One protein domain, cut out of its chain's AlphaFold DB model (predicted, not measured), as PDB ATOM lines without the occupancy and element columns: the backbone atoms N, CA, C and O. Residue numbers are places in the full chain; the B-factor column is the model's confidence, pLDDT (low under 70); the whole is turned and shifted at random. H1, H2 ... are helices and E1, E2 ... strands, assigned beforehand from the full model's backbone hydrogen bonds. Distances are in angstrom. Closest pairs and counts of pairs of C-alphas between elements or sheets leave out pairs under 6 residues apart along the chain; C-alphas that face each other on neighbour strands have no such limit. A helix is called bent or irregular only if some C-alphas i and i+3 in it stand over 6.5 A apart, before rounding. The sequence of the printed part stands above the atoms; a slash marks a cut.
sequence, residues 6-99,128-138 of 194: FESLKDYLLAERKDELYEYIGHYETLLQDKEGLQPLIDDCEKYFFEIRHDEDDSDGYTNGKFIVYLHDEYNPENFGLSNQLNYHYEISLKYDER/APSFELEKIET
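This is residues 6 to 99 and 128 to 138 of the 194 residues of an uncharacterized protein of Bacillus pseudomycoides (UniProt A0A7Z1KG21). A twisted wall of four antiparallel strands has three helices over one face and its other face bare. H1 and H2 form a helical hairpin, with H1 over the edge strand E1 and H2 across the other edge strand, E4, while H3 runs along E2 and E3. The hairpin of E2 and E3, bent near its turn, makes one end of the long axis, and the last residues of E3 make the other. The printed part has 105 residues, with three named helices and then four named strands along the chain, in a mixed class; the sheet order is E1, E2, E3, E4. The whole is compact, with a radius of gyration of the C-alphas of 14.2 A, yet elongated in outline, spanning 47 by 29 by 24 A.

H1, residues 6 to 16, begins at C-alpha 6 (-22.629, -11.127, -24.532) and is 15.1 A long. H2, residues 18 to 33, is 22.0 A long and irregular, with C-alphas 19 and 22 8.1 A apart; it has a kink of 51 degrees near residue 25. H3, residues 39 to 47, is 12.3 A long. E1, residues 49 to 55, is 19.7 A long. E2, residues 66 to 76, is 26.6 A long and bends by 82 degrees at residue 73. E3, residues 81 to 99, is 42.9 A long, bends by 106 degrees at residue 84 and ends at C-alpha 99 (-15.814, -22.465, -1.233). E4, residues 128 to 137, is 29.3 A long and ends at C-alpha 137 (-35.115, 2.307, -11.334).

E1, E2 and E3 form a meander, each strand the antiparallel neighbour of the one before. N 51 and O 70 of E1 and E2 are 3.0 A apart, N 69 and O 90 of E2 and E3 2.8 A, and N 93 and O 132 of E3 and E4 2.9 A, within hydrogen-bond range. H1 is on the sheet over E1, at a height of 9.5 A; their closest C-alphas, Leu 9 and Ile 52, are 7.1 A apart. H1 and H2 touch at a shallow tilt of 13 degrees, opposite ways, with the C-alphas of Leu 13 and Leu 21 closest at 6.7 A. H2 runs across the strands at 81 degrees to E4 on the local plane; the closest C-alphas, His 27 and Pro 129, are 5.2 A apart. H3 lies over E2 and E3 on the same face as H1, with the closest C-alphas of H3 and E2, Cys 45 and Leu 71, 7.3 A apart. H1 and H3 are apart. H1 and H3 have every O i to N i+4 pair within hydrogen-bond range; H2 has 7 of 12.

The two C-alphas farthest apart, those of Glu 78 and Arg 99, are 50.6 A apart. Residues 100 to 127 are not printed, and C-alphas 99 and 128 stand 7.2 A apart across this cut. Of the links that are printed whole, E1 to E2 is short and the others are tight. The mean pLDDT of the printed part is 91.9, and residues 61 and 80 are under 70.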
ATOM      1  N   PHE A   6     -23.878 -10.396 -24.752       97.06
ATOM      2  CA  PHE A   6     -22.629 -11.127 -24.532       97.06
ATOM      3  C   PHE A   6     -21.536 -10.784 -25.549       97.06
ATOM      4  O   PHE A   6     -20.369 -10.710 -25.172       97.06
ATOM      5  N   GLU A   7     -21.881 -10.554 -26.819       96.19
ATOM      6  CA  GLU A   7     -20.902 -10.104 -27.817       96.19
ATOM      7  C   GLU A   7     -20.386  -8.704 -27.484       96.19
ATOM      8  O   GLU A   7     -19.178  -8.484 -27.498       96.19
ATOM      9  N   SER A   8     -21.281  -7.783 -27.119       96.06
ATOM     10  CA  SER A   8     -20.903  -6.430 -26.708       96.06
ATOM     11  C   SER A   8     -20.058  -6.426 -25.432       96.06
ATOM     12  O   SER A   8     -19.071  -5.701 -25.369       96.06
ATOM     13  N   LEU A   9     -20.390  -7.258 -24.437       97.00
ATOM     14  CA  LEU A   9     -19.592  -7.402 -23.217       97.00
ATOM     15  C   LEU A   9     -18.209  -7.978 -23.526       97.00
ATOM     16  O   LEU A   9     -17.205  -7.488 -23.019       97.00
ATOM     17  N   LYS A  10     -18.134  -8.991 -24.392       96.75
ATOM     18  CA  LYS A  10     -16.856  -9.567 -24.814       96.75
ATOM     19  C   LYS A  10     -15.985  -8.540 -25.531       96.75
ATOM     20  O   LYS A  10     -14.798  -8.438 -25.231       96.75
ATOM     21  N   ASP A  11     -16.570  -7.779 -26.451       95.94
ATOM     22  CA  ASP A  11     -15.869  -6.715 -27.168       95.94
ATOM     23  C   ASP A  11     -15.394  -5.617 -26.208       95.94
ATOM     24  O   ASP A  11     -14.248  -5.182 -26.309       95.94
ATOM     25  N   TYR A  12     -16.231  -5.227 -25.241       95.50
ATOM     26  CA  TYR A  12     -15.869  -4.284 -24.183       95.50
ATOM     27  C   TYR A  12     -14.661  -4.775 -23.378       95.50
ATOM     28  O   TYR A  12     -13.672  -4.059 -23.257       95.50
ATOM     29  N   LEU A  13     -14.687  -6.021 -22.892       95.75
ATOM     30  CA  LEU A  13     -13.580  -6.599 -22.125       95.75
ATOM     31  C   LEU A  13     -12.274  -6.642 -22.932       95.75
ATOM     32  O   LEU A  13     -11.203  -6.340 -22.410       95.75
ATOM     33  N   LEU A  14     -12.354  -6.991 -24.219       95.62
ATOM     34  CA  LEU A  14     -11.187  -7.051 -25.103       95.62
ATOM     35  C   LEU A  14     -10.627  -5.670 -25.470       95.62
ATOM     36  O   LEU A  14      -9.435  -5.573 -25.770       95.62
ATOM     37  N   ALA A  15     -11.467  -4.635 -25.482       94.25
ATOM     38  CA  ALA A  15     -11.073  -3.269 -25.810       94.25
ATOM     39  C   ALA A  15     -10.570  -2.495 -24.581       94.25
ATOM     40  O   ALA A  15      -9.482  -1.927 -24.628       94.25
ATOM     41  N   GLU A  16     -11.329  -2.514 -23.485       92.12
ATOM     42  CA  GLU A  16     -11.164  -1.612 -22.333       92.12
ATOM     43  C   GLU A  16     -10.519  -2.282 -21.109       92.12
ATOM     44  O   GLU A  16     -10.083  -1.600 -20.181       92.12
ATOM     45  N   ARG A  17     -10.463  -3.622 -21.073       89.44
ATOM     46  CA  ARG A  17      -9.951  -4.412 -19.932       89.44
ATOM     47  C   ARG A  17      -8.917  -5.457 -20.350       89.44
ATOM     48  O   ARG A  17      -8.700  -6.449 -19.664       89.44
ATOM     49  N   LYS A  18      -8.256  -5.248 -21.491       90.06
ATOM     50  CA  LYS A  18      -7.338  -6.226 -22.094       90.06
ATOM     51  C   LYS A  18      -6.196  -6.649 -21.166       90.06
ATOM     52  O   LYS A  18      -5.854  -7.830 -21.136       90.06
ATOM     53  N   ASP A  19      -5.607  -5.700 -20.445       90.31
ATOM     54  CA  ASP A  19      -4.437  -5.953 -19.594       90.31
ATOM     55  C   ASP A  19      -4.810  -6.672 -18.281       90.31
ATOM     56  O   ASP A  19      -3.975  -7.351 -17.687       90.31
ATOM     57  N   GLU A  20      -6.087  -6.621 -17.896       89.25
ATOM     58  CA  GLU A  20      -6.665  -7.240 -16.691       89.25
ATOM     59  C   GLU A  20      -7.628  -8.385 -17.039       89.25
ATOM     60  O   GLU A  20      -8.365  -8.889 -16.195       89.25
ATOM     61  N   LEU A  21      -7.637  -8.824 -18.301       90.81
ATOM     62  CA  LEU A  21      -8.666  -9.719 -18.833       90.81
ATOM     63  C   LEU A  21      -8.812 -11.006 -18.011       90.81
ATOM     64  O   LEU A  21      -9.914 -11.534 -17.890       90.81
ATOM     65  N   TYR A  22      -7.712 -11.498 -17.435       89.38
ATOM     66  CA  TYR A  22      -7.691 -12.718 -16.629       89.38
ATOM     67  C   TYR A  22      -8.646 -12.671 -15.428       89.38
ATOM     68  O   TYR A  22      -9.198 -13.710 -15.070       89.38
ATOM     69  N   GLU A  23      -8.882 -11.491 -14.853       88.81
ATOM     70  CA  GLU A  23      -9.786 -11.309 -13.715       88.81
ATOM     71  C   GLU A  23     -11.255 -11.410 -14.143       88.81
ATOM     72  O   GLU A  23     -12.095 -11.960 -13.435       88.81
ATOM     73  N   TYR A  24     -11.563 -10.968 -15.362       93.75
ATOM     74  CA  TYR A  24     -12.932 -10.910 -15.875       93.75
ATOM     75  C   TYR A  24     -13.372 -12.173 -16.620       93.75
ATOM     76  O   TYR A  24     -14.576 -12.393 -16.763       93.75
ATOM     77  N   ILE A  25     -12.443 -13.024 -17.081       95.12
ATOM     78  CA  ILE A  25     -12.778 -14.278 -17.787       95.12
ATOM     79  C   ILE A  25     -13.716 -15.137 -16.939       95.12
ATOM     80  O   ILE A  25     -14.734 -15.607 -17.441       95.12
ATOM     81  N   GLY A  26     -13.392 -15.309 -15.654       95.56
ATOM     82  CA  GLY A  26     -14.201 -16.102 -14.734       95.56
ATOM     83  C   GLY A  26     -15.638 -15.591 -14.651       95.56
ATOM     84  O   GLY A  26     -16.574 -16.359 -14.847       95.56
ATOM     85  N   HIS A  27     -15.813 -14.285 -14.444       96.44
ATOM     86  CA  HIS A  27     -17.139 -13.675 -14.367       96.44
ATOM     87  C   HIS A  27     -17.905 -13.746 -15.692       96.44
ATOM     88  O   HIS A  27     -19.090 -14.068 -15.685       96.44
ATOM     89  N   TYR A  28     -17.248 -13.496 -16.829       97.50
ATOM     90  CA  TYR A  28     -17.881 -13.606 -18.146       97.50
ATOM     91  C   TYR A  28     -18.405 -15.026 -18.407       97.50
ATOM     92  O   TYR A  28     -19.539 -15.199 -18.855       97.50
ATOM     93  N   GLU A  29     -17.610 -16.048 -18.084       97.75
ATOM     94  CA  GLU A  29     -18.034 -17.443 -18.223       97.75
ATOM     95  C   GLU A  29     -19.141 -17.814 -17.222       97.75
ATOM     96  O   GLU A  29     -20.060 -18.543 -17.592       97.75
ATOM     97  N   THR A  30     -19.132 -17.273 -15.997       97.25
ATOM     98  CA  THR A  30     -20.244 -17.454 -15.044       97.25
ATOM     99  C   THR A  30     -21.545 -16.842 -15.577       97.25
ATOM    100  O   THR A  30     -22.589 -17.491 -15.528       97.25
ATOM    101  N   LEU A  31     -21.498 -15.641 -16.165       97.69
ATOM    102  CA  LEU A  31     -22.667 -15.017 -16.800       97.69
ATOM    103  C   LEU A  31     -23.192 -15.860 -17.978       97.69
ATOM    104  O   LEU A  31     -24.397 -15.998 -18.165       97.69
ATOM    105  N   LEU A  32     -22.301 -16.466 -18.773       97.12
ATOM    106  CA  LEU A  32     -22.696 -17.357 -19.870       97.12
ATOM    107  C   LEU A  32     -23.356 -18.660 -19.404       97.12
ATOM    108  O   LEU A  32     -24.104 -19.258 -20.184       97.12
ATOM    109  N   GLN A  33     -23.057 -19.123 -18.190       97.50
ATOM    110  CA  GLN A  33     -23.659 -20.327 -17.615       97.50
ATOM    111  C   GLN A  33     -25.090 -20.072 -17.130       97.50
ATOM    112  O   GLN A  33     -25.928 -20.959 -17.272       97.50
ATOM    113  N   ASP A  34     -25.385 -18.866 -16.636       97.00
ATOM    114  CA  ASP A  34     -26.708 -18.480 -16.128       97.00
ATOM    115  C   ASP A  34     -27.420 -17.460 -17.034       97.00
ATOM    116  O   ASP A  34     -27.855 -16.383 -16.624       97.00
ATOM    117  N   LYS A  35     -27.554 -17.800 -18.321       95.69
ATOM    118  CA  LYS A  35     -28.286 -16.953 -19.281       95.69
ATOM    119  C   LYS A  35     -29.755 -16.780 -18.915       95.69
ATOM    120  O   LYS A  35     -30.329 -15.744 -19.226       95.69
ATOM    121  N   GLU A  36     -30.349 -17.791 -18.285       96.75
ATOM    122  CA  GLU A  36     -31.750 -17.763 -17.869       96.75
ATOM    123  C   GLU A  36     -31.975 -16.711 -16.774       96.75
ATOM    124  O   GLU A  36     -32.890 -15.898 -16.900       96.75
ATOM    125  N   GLY A  37     -31.094 -16.638 -15.766       96.56
ATOM    126  CA  GLY A  37     -31.129 -15.582 -14.752       96.56
ATOM    127  C   GLY A  37     -30.926 -14.171 -15.321       96.56
ATOM    128  O   GLY A  37     -31.460 -13.199 -14.789       96.56
ATOM    129  N   LEU A  38     -30.214 -14.053 -16.447       97.81
ATOM    130  CA  LEU A  38     -29.947 -12.788 -17.140       97.81
ATOM    131  C   LEU A  38     -31.007 -12.409 -18.186       97.81
ATOM    132  O   LEU A  38     -30.890 -11.347 -18.805       97.81
ATOM    133  N   GLN A  39     -32.041 -13.230 -18.398       97.38
ATOM    134  CA  GLN A  39     -33.008 -13.026 -19.480       97.38
ATOM    135  C   GLN A  39     -33.650 -11.623 -19.498       97.38
ATOM    136  O   GLN A  39     -33.708 -11.039 -20.577       97.38
ATOM    137  N   PRO A  40     -34.048 -11.009 -18.360       97.62
ATOM    138  CA  PRO A  40     -34.622  -9.659 -18.374       97.62
ATOM    139  C   PRO A  40     -33.680  -8.589 -18.944       97.62
ATOM    140  O   PRO A  40     -34.118  -7.692 -19.663       97.62
ATOM    141  N   LEU A  41     -32.381  -8.692 -18.644       97.81
ATOM    142  CA  LEU A  41     -31.357  -7.813 -19.206       97.81
ATOM    143  C   LEU A  41     -31.170  -8.087 -20.704       97.81
ATOM    144  O   LEU A  41     -31.071  -7.150 -21.492       97.81
ATOM    145  N   ILE A  42     -31.118  -9.362 -21.099       97.62
ATOM    146  CA  ILE A  42     -30.934  -9.763 -22.499       97.62
ATOM    147  C   ILE A  42     -32.092  -9.244 -23.361       97.62
ATOM    148  O   ILE A  42     -31.833  -8.606 -24.378       97.62
ATOM    149  N   ASP A  43     -33.337  -9.441 -22.924       96.75
ATOM    150  CA  ASP A  43     -34.541  -8.977 -23.625       96.75
ATOM    151  C   ASP A  43     -34.531  -7.452 -23.823       96.75
ATOM    152  O   ASP A  43     -34.837  -6.947 -24.907       96.75
ATOM    153  N   ASP A  44     -34.141  -6.701 -22.788       96.81
ATOM    154  CA  ASP A  44     -34.030  -5.245 -22.880       96.81
ATOM    155  C   ASP A  44     -32.894  -4.820 -23.831       96.81
ATOM    156  O   ASP A  44     -33.083  -3.901 -24.629       96.81
ATOM    157  N   CYS A  45     -31.747  -5.506 -23.822       95.62
ATOM    158  CA  CYS A  45     -30.634  -5.256 -24.748       95.62
ATOM    159  C   CYS A  45     -30.961  -5.609 -26.213       95.62
ATOM    160  O   CYS A  45     -30.366  -5.044 -27.131       95.62
ATOM    161  N   GLU A  46     -31.891  -6.533 -26.459       94.44
ATOM    162  CA  GLU A  46     -32.401  -6.822 -27.807       94.44
ATOM    163  C   GLU A  46     -33.362  -5.735 -28.304       94.44
ATOM    164  O   GLU A  46     -33.442  -5.461 -29.505       94.44
ATOM    165  N   LYS A  47     -34.088  -5.104 -27.376       94.00
ATOM    166  CA  LYS A  47     -35.093  -4.079 -27.663       94.00
ATOM    167  C   LYS A  47     -34.506  -2.676 -27.804       94.00
ATOM    168  O   LYS A  47     -34.982  -1.901 -28.634       94.00
ATOM    169  N   TYR A  48     -33.519  -2.343 -26.984       94.12
ATOM    170  CA  TYR A  48     -32.964  -1.000 -26.853       94.12
ATOM    171  C   TYR A  48     -31.511  -0.942 -27.325       94.12
ATOM    172  O   TYR A  48     -30.847  -1.961 -27.520       94.12
ATOM    173  N   PHE A  49     -31.003   0.268 -27.529       93.31
ATOM    174  CA  PHE A  49     -29.561   0.471 -27.580       93.31
ATOM    175  C   PHE A  49     -29.008   0.439 -26.160       93.31
ATOM    176  O   PHE A  49     -29.706   0.790 -25.209       93.31
ATOM    177  N   PHE A  50     -27.753   0.035 -26.009       94.31
ATOM    178  CA  PHE A  50     -27.126  -0.010 -24.701       94.31
ATOM    179  C   PHE A  50     -25.644   0.322 -24.764       94.31
ATOM    180  O   PHE A  50     -24.985   0.122 -25.786       94.31
ATOM    181  N   GLU A  51     -25.130   0.800 -23.639       93.69
ATOM    182  CA  GLU A  51     -23.704   0.902 -23.366       93.69
ATOM    183  C   GLU A  51     -23.365   0.154 -22.081       93.69
ATOM    184  O   GLU A  51     -24.170   0.071 -21.153       93.69
ATOM    185  N   ILE A  52     -22.152  -0.392 -22.045       95.88
ATOM    186  CA  ILE A  52     -21.597  -1.058 -20.873       95.88
ATOM    187  C   ILE A  52     -20.527  -0.136 -20.306       95.88
ATOM    188  O   ILE A  52     -19.632   0.307 -21.026       95.88
ATOM    189  N   ARG A  53     -20.618   0.139 -19.010       95.19
ATOM    190  CA  ARG A  53     -19.565   0.790 -18.237       95.19
ATOM    191  C   ARG A  53     -19.108  -0.141 -17.131       95.19
ATOM    192  O   ARG A  53     -19.855  -1.018 -16.706       95.19
ATOM    193  N   HIS A  54     -17.890   0.063 -16.662       94.00
ATOM    194  CA  HIS A  54     -17.369  -0.606 -15.482       94.00
ATOM    195  C   HIS A  54     -17.171   0.439 -14.395       94.00
ATOM    196  O   HIS A  54     -16.580   1.489 -14.647       94.00
ATOM    197  N   ASP A  55     -17.737   0.159 -13.232       92.44
ATOM    198  CA  ASP A  55     -17.500   0.901 -12.004       92.44
ATOM    199  C   ASP A  55     -16.515   0.071 -11.182       92.44
ATOM    200  O   ASP A  55     -16.781  -1.102 -10.894       92.44
ATOM    201  N   GLU A  56     -15.339   0.644 -10.935       85.62
ATOM    202  CA  GLU A  56     -14.212  -0.047 -10.311       85.62
ATOM    203  C   GLU A  56     -14.495  -0.353  -8.838       85.62
ATOM    204  O   GLU A  56     -15.329   0.281  -8.196       85.62
ATOM    205  N   ASP A  57     -13.804  -1.363  -8.311       80.06
ATOM    206  CA  ASP A  57     -13.951  -1.763  -6.917       80.06
ATOM    207  C   ASP A  57     -13.474  -0.654  -5.966       80.06
ATOM    208  O   ASP A  57     -12.314  -0.240  -6.011       80.06
ATOM    209  N   ASP A  58     -14.353  -0.211  -5.068       76.94
ATOM    210  CA  ASP A  58     -14.031   0.717  -3.979       76.94
ATOM    211  C   ASP A  58     -13.808   0.002  -2.635       76.94
ATOM    212  O   ASP A  58     -13.582   0.653  -1.613       76.94
ATOM    213  N   SER A  59     -13.842  -1.336  -2.626       73.75
ATOM    214  CA  SER A  59     -13.782  -2.141  -1.406       73.75
ATOM    215  C   SER A  59     -12.374  -2.541  -0.953       73.75
ATOM    216  O   SER A  59     -12.258  -3.299  -0.001       73.75
ATOM    217  N   ASP A  60     -11.301  -2.019  -1.552       74.75
ATOM    218  CA  ASP A  60      -9.910  -2.460  -1.319       74.75
ATOM    219  C   ASP A  60      -9.620  -3.910  -1.789       74.75
ATOM    220  O   ASP A  60      -8.768  -4.601  -1.219       74.75
ATOM    221  N   GLY A  61     -10.284  -4.380  -2.854       68.62
ATOM    222  CA  GLY A  61      -9.955  -5.630  -3.550       68.62
ATOM    223  C   GLY A  61     -10.808  -6.844  -3.175       68.62
ATOM    224  O   GLY A  61     -10.395  -7.973  -3.449       68.62
ATOM    225  N   TYR A  62     -11.973  -6.656  -2.541       73.62
ATOM    226  CA  TYR A  62     -12.897  -7.765  -2.247       73.62
ATOM    227  C   TYR A  62     -13.876  -8.050  -3.390       73.62
ATOM    228  O   TYR A  62     -14.615  -9.034  -3.320       73.62
ATOM    229  N   THR A  63     -13.901  -7.225  -4.438       84.44
ATOM    230  CA  THR A  63     -14.749  -7.438  -5.616       84.44
ATOM    231  C   THR A  63     -14.025  -7.037  -6.896       84.44
ATOM    232  O   THR A  63     -12.960  -6.430  -6.856       84.44
ATOM    233  N   ASN A  64     -14.628  -7.336  -8.046       86.88
ATOM    234  CA  ASN A  64     -14.174  -6.799  -9.333       86.88
ATOM    235  C   ASN A  64     -15.025  -5.612  -9.789       86.88
ATOM    236  O   ASN A  64     -15.138  -5.339 -10.985       86.88
ATOM    237  N   GLY A  65     -15.647  -4.919  -8.835       93.12
ATOM    238  CA  GLY A  65     -16.574  -3.835  -9.096       93.12
ATOM    239  C   GLY A  65     -17.852  -4.344  -9.754       93.12
ATOM    240  O   GLY A  65     -18.343  -5.441  -9.464       93.12
ATOM    241  N   LYS A  66     -18.409  -3.546 -10.663       95.25
ATOM    242  CA  LYS A  66     -19.666  -3.878 -11.339       95.25
ATOM    243  C   LYS A  66     -19.708  -3.403 -12.779       95.25
ATOM    244  O   LYS A  66     -19.178  -2.349 -13.126       95.25
ATOM    245  N   PHE A  67     -20.391  -4.170 -13.624       97.12
ATOM    246  CA  PHE A  67     -20.799  -3.678 -14.934       97.12
ATOM    247  C   PHE A  67     -22.132  -2.959 -14.819       97.12
ATOM    248  O   PHE A  67     -23.097  -3.511 -14.296       97.12
ATOM    249  N   ILE A  68     -22.194  -1.746 -15.351       97.56
ATOM    250  CA  ILE A  68     -23.420  -0.966 -15.449       97.56
ATOM    251  C   ILE A  68     -23.862  -0.969 -16.906       97.56
ATOM    252  O   ILE A  68     -23.091  -0.595 -17.793       97.56
ATOM    253  N   VAL A  69     -25.099  -1.394 -17.153       97.75
ATOM    254  CA  VAL A  69     -25.698  -1.433 -18.488       97.75
ATOM    255  C   VAL A  69     -26.775  -0.364 -18.582       97.75
ATOM    256  O   VAL A  69     -27.881  -0.528 -18.057       97.75
ATOM    257  N   TYR A  70     -26.445   0.734 -19.258       96.25
ATOM    258  CA  TYR A  70     -27.385   1.816 -19.532       96.25
ATOM    259  C   TYR A  70     -28.132   1.543 -20.830       96.25
ATOM    260  O   TYR A  70     -27.526   1.175 -21.836       96.25
ATOM    261  N   LEU A  71     -29.452   1.725 -20.800       95.62
ATOM    262  CA  LEU A  71     -30.347   1.482 -21.928       95.62
ATOM    263  C   LEU A  71     -30.849   2.802 -22.502       95.62
ATOM    264  O   LEU A  71     -31.127   3.746 -21.764       95.62
ATOM    265  N   HIS A  72     -30.995   2.845 -23.820       93.81
ATOM    266  CA  HIS A  72     -31.342   4.031 -24.593       93.81
ATOM    267  C   HIS A  72     -32.330   3.651 -25.694       93.81
ATOM    268  O   HIS A  72     -32.139   2.647 -26.388       93.81
ATOM    269  N   ASP A  73     -33.388   4.435 -25.884       91.56
ATOM    270  CA  ASP A  73     -34.374   4.158 -26.938       91.56
ATOM    271  C   ASP A  73     -33.987   4.725 -28.312       91.56
ATOM    272  O   ASP A  73     -34.518   4.275 -29.329       91.56
ATOM    273  N   GLU A  74     -33.004   5.626 -28.364       86.69
ATOM    274  CA  GLU A  74     -32.570   6.282 -29.592       86.69
ATOM    275  C   GLU A  74     -31.042   6.309 -29.747       86.69
ATOM    276  O   GLU A  74     -30.277   6.582 -28.819       86.69
ATOM    277  N   TYR A  75     -30.596   6.085 -30.984       80.94
ATOM    278  CA  TYR A  75     -29.236   6.377 -31.423       80.94
ATOM    279  C   TYR A  75     -29.240   7.705 -32.179       80.94
ATOM    280  O   TYR A  75     -29.940   7.836 -33.186       80.94
ATOM    281  N   ASN A  76     -28.444   8.675 -31.724       78.00
ATOM    282  CA  ASN A  76     -28.302   9.971 -32.372       78.00
ATOM    283  C   ASN A  76     -27.027  10.003 -33.240       78.00
ATOM    284  O   ASN A  76     -25.923  10.191 -32.714       78.00
ATOM    285  N   PRO A  77     -27.151   9.869 -34.574       74.19
ATOM    286  CA  PRO A  77     -26.003   9.877 -35.473       74.19
ATOM    287  C   PRO A  77     -25.311  11.243 -35.576       74.19
ATOM    288  O   PRO A  77     -24.131  11.281 -35.901       74.19
ATOM    289  N   GLU A  78     -25.997  12.357 -35.289       76.94
ATOM    290  CA  GLU A  78     -25.401  13.702 -35.364       76.94
ATOM    291  C   GLU A  78     -24.412  13.960 -34.221       76.94
ATOM    292  O   GLU A  78     -23.408  14.643 -34.413       76.94
ATOM    293  N   ASN A  79     -24.661  13.359 -33.055       70.88
ATOM    294  CA  ASN A  79     -23.768  13.412 -31.893       70.88
ATOM    295  C   ASN A  79     -22.926  12.137 -31.726       70.88
ATOM    296  O   ASN A  79     -22.258  11.986 -30.706       70.88
ATOM    297  N   PHE A  80     -22.963  11.225 -32.709       66.94
ATOM    298  CA  PHE A  80     -22.296   9.917 -32.675       66.94
ATOM    299  C   PHE A  80     -22.524   9.149 -31.362       66.94
ATOM    300  O   PHE A  80     -21.620   8.474 -30.870       66.94
ATOM    301  N   GLY A  81     -23.714   9.267 -30.776       76.69
ATOM    302  CA  GLY A  81     -23.932   8.877 -29.389       76.69
ATOM    303  C   GLY A  81     -25.326   8.341 -29.113       76.69
ATOM    304  O   GLY A  81     -26.268   8.537 -29.881       76.69
ATOM    305  N   LEU A  82     -25.437   7.652 -27.984       82.31
ATOM    306  CA  LEU A  82     -26.704   7.206 -27.431       82.31
ATOM    307  C   LEU A  82     -27.425   8.401 -26.802       82.31
ATOM    308  O   LEU A  82     -26.813   9.206 -26.099       82.31
ATOM    309  N   SER A  83     -28.721   8.538 -27.069       80.50
ATOM    310  CA  SER A  83     -29.554   9.597 -26.496       80.50
ATOM    311  C   SER A  83     -30.773   9.009 -25.805       80.50
ATOM    312  O   SER A  83     -31.127   7.861 -26.041       80.50
ATOM    313  N   ASN A  84     -31.396   9.805 -24.933       85.88
ATOM    314  CA  ASN A  84     -32.606   9.425 -24.208       85.88
ATOM    315  C   ASN A  84     -32.435   8.112 -23.417       85.88
ATOM    316  O   ASN A  84     -33.039   7.075 -23.693       85.88
ATOM    317  N   GLN A  85     -31.529   8.175 -22.439       90.06
ATOM    318  CA  GLN A  85     -31.341   7.100 -21.471       90.06
ATOM    319  C   GLN A  85     -32.667   6.812 -20.758       90.06
ATOM    320  O   GLN A  85     -33.341   7.737 -20.296       90.06
ATOM    321  N   LEU A  86     -33.029   5.535 -20.658       94.00
ATOM    322  CA  LEU A  86     -34.214   5.103 -19.930       94.00
ATOM    323  C   LEU A  86     -34.101   5.466 -18.442       94.00
ATOM    324  O   LEU A  86     -33.014   5.650 -17.895       94.00
ATOM    325  N   ASN A  87     -35.242   5.520 -17.753       94.81
ATOM    326  CA  ASN A  87     -35.304   5.802 -16.316       94.81
ATOM    327  C   ASN A  87     -34.825   4.631 -15.440       94.81
ATOM    328  O   ASN A  87     -35.051   4.648 -14.233       94.81
ATOM    329  N   TYR A  88     -34.203   3.612 -16.024       96.94
ATOM    330  CA  TYR A  88     -33.619   2.491 -15.311       96.94
ATOM    331  C   TYR A  88     -32.369   1.984 -16.028       96.94
ATOM    332  O   TYR A  88     -32.184   2.199 -17.229       96.94
ATOM    333  N   HIS A  89     -31.540   1.265 -15.288       97.56
ATOM    334  CA  HIS A  89     -30.367   0.561 -15.794       97.56
ATOM    335  C   HIS A  89     -30.202  -0.769 -15.059       97.56
ATOM    336  O   HIS A  89     -30.916  -1.048 -14.091       97.56
ATOM    337  N   TYR A  90     -29.282  -1.602 -15.534       98.50
ATOM    338  CA  TYR A  90     -28.905  -2.833 -14.842       98.50
ATOM    339  C   TYR A  90     -27.508  -2.701 -14.247       98.50
ATOM    340  O   TYR A  90     -26.622  -2.114 -14.868       98.50
ATOM    341  N   GLU A  91     -27.308  -3.275 -13.067       98.12
ATOM    342  CA  GLU A  91     -25.996  -3.421 -12.438       98.12
ATOM    343  C   GLU A  91     -25.693  -4.911 -12.273       98.12
ATOM    344  O   GLU A  91     -26.510  -5.669 -11.754       98.12
ATOM    345  N   ILE A  92     -24.524  -5.338 -12.749       97.88
ATOM    346  CA  ILE A  92     -23.994  -6.690 -12.576       97.88
ATOM    347  C   ILE A  92     -22.802  -6.585 -11.634       97.88
ATOM    348  O   ILE A  92     -21.697  -6.245 -12.061       97.88
ATOM    349  N   SER A  93     -23.028  -6.878 -10.359       96.19
ATOM    350  CA  SER A  93     -21.974  -6.892  -9.346       96.19
ATOM    351  C   SER A  93     -21.103  -8.133  -9.511       96.19
ATOM    352  O   SER A  93     -21.617  -9.252  -9.499       96.19
ATOM    353  N   LEU A  94     -19.789  -7.947  -9.652       95.12
ATOM    354  CA  LEU A  94     -18.820  -9.024  -9.839       95.12
ATOM    355  C   LEU A  94     -18.315  -9.489  -8.474       95.12
ATOM    356  O   LEU A  94     -17.487  -8.836  -7.842       95.12
ATOM    357  N   LYS A  95     -18.855 -10.613  -8.000       93.12
ATOM    358  CA  LYS A  95     -18.665 -11.104  -6.630       93.12
ATOM    359  C   LYS A  95     -17.863 -12.394  -6.594       93.12
ATOM    360  O   LYS A  95     -17.722 -13.100  -7.592       93.12
ATOM    361  N   TYR A  96     -17.454 -12.783  -5.400       92.44
ATOM    362  CA  TYR A  96     -16.780 -14.045  -5.154       92.44
ATOM    363  C   TYR A  96     -17.604 -14.961  -4.252       92.44
ATOM    364  O   TYR A  96     -18.190 -14.522  -3.267       92.44
ATOM    365  N   ASP A  97     -17.636 -16.244  -4.607       92.12
ATOM    366  CA  ASP A  97     -18.214 -17.323  -3.812       92.12
ATOM    367  C   ASP A  97     -17.067 -18.163  -3.236       92.12
ATOM    368  O   ASP A  97     -16.432 -18.957  -3.938       92.12
ATOM    369  N   GLU A  98     -16.753 -17.933  -1.963       90.75
ATOM    370  CA  GLU A  98     -15.690 -18.634  -1.246       90.75
ATOM    371  C   GLU A  98     -16.138 -20.046  -0.854       90.75
ATOM    372  O   GLU A  98     -16.998 -20.251   0.006       90.75
ATOM    373  N   ARG A  99     -15.512 -21.052  -1.462       91.44
ATOM    374  CA  ARG A  99     -15.814 -22.465  -1.233       91.44
ATOM    375  C   ARG A  99     -14.692 -23.102  -0.433       91.44
ATOM    376  O   ARG A  99     -13.653 -23.458  -0.982       91.44
ATOM    377  N   ALA A 128     -14.683 -18.917  -6.207       93.00
ATOM    378  CA  ALA A 128     -15.349 -19.000  -7.501       93.00
ATOM    379  C   ALA A 128     -15.898 -17.630  -7.937       93.00
ATOM    380  O   ALA A 128     -16.469 -16.914  -7.112       93.00
ATOM    381  N   PRO A 129     -15.784 -17.260  -9.226       95.00
ATOM    382  CA  PRO A 129     -16.428 -16.062  -9.747       95.00
ATOM    383  C   PRO A 129     -17.949 -16.236  -9.700       95.00
ATOM    384  O   PRO A 129     -18.501 -17.219 -10.200       95.00
ATOM    385  N   SER A 130     -18.628 -15.256  -9.124       95.56
ATOM    386  CA  SER A 130     -20.082 -15.181  -9.013       95.56
ATOM    387  C   SER A 130     -20.564 -13.800  -9.460       95.56
ATOM    388  O   SER A 130     -19.760 -12.908  -9.754       95.56
ATOM    389  N   PHE A 131     -21.876 -13.627  -9.567       96.69
ATOM    390  CA  PHE A 131     -22.453 -12.326  -9.870       96.69
ATOM    391  C   PHE A 131     -23.801 -12.142  -9.184       96.69
ATOM    392  O   PHE A 131     -24.448 -13.102  -8.767       96.69
ATOM    393  N   GLU A 132     -24.221 -10.887  -9.106       96.69
ATOM    394  CA  GLU A 132     -25.577 -10.490  -8.751       96.69
ATOM    395  C   GLU A 132     -26.071  -9.493  -9.797       96.69
ATOM    396  O   GLU A 132     -25.332  -8.579 -10.160       96.69
ATOM    397  N   LEU A 133     -27.288  -9.696 -10.304       98.19
ATOM    398  CA  LEU A 133     -27.933  -8.796 -11.256       98.19
ATOM    399  C   LEU A 133     -29.024  -7.998 -10.539       98.19
ATOM    400  O   LEU A 133     -29.970  -8.579 -10.005       98.19
ATOM    401  N   GLU A 134     -28.940  -6.676 -10.616       98.25
ATOM    402  CA  GLU A 134     -29.948  -5.756 -10.099       98.25
ATOM    403  C   GLU A 134     -30.498  -4.864 -11.216       98.25
ATOM    404  O   GLU A 134     -29.777  -4.449 -12.125       98.25
ATOM    405  N   LYS A 135     -31.796  -4.553 -11.143       98.00
ATOM    406  CA  LYS A 135     -32.450  -3.547 -11.989       98.00
ATOM    407  C   LYS A 135     -32.709  -2.309 -11.145       98.00
ATOM    408  O   LYS A 135     -33.513  -2.356 -10.215       98.00
ATOM    409  N   ILE A 136     -32.046  -1.209 -11.478       97.44
ATOM    410  CA  ILE A 136     -32.095   0.033 -10.710       97.44
ATOM    411  C   ILE A 136     -33.019   1.013 -11.422       97.44
ATOM    412  O   ILE A 136     -32.737   1.437 -12.538       97.44
ATOM    413  N   GLU A 137     -34.132   1.372 -10.784       96.75
ATOM    414  CA  GLU A 137     -35.115   2.307 -11.334       96.75
ATOM    415  C   GLU A 137     -35.012   3.682 -10.661       96.75
ATOM    416  O   GLU A 137     -35.073   3.821  -9.437       96.75
ATOM    417  N   THR A 138     -34.910   4.728 -11.476       92.88
ATOM    418  CA  THR A 138     -35.027   6.113 -11.024       92.88
ATOM    419  C   THR A 138     -36.498   6.444 -10.810       92.88
ATOM    420  O   THR A 138     -37.247   6.688 -11.756       92.88
TER     421      THR A 138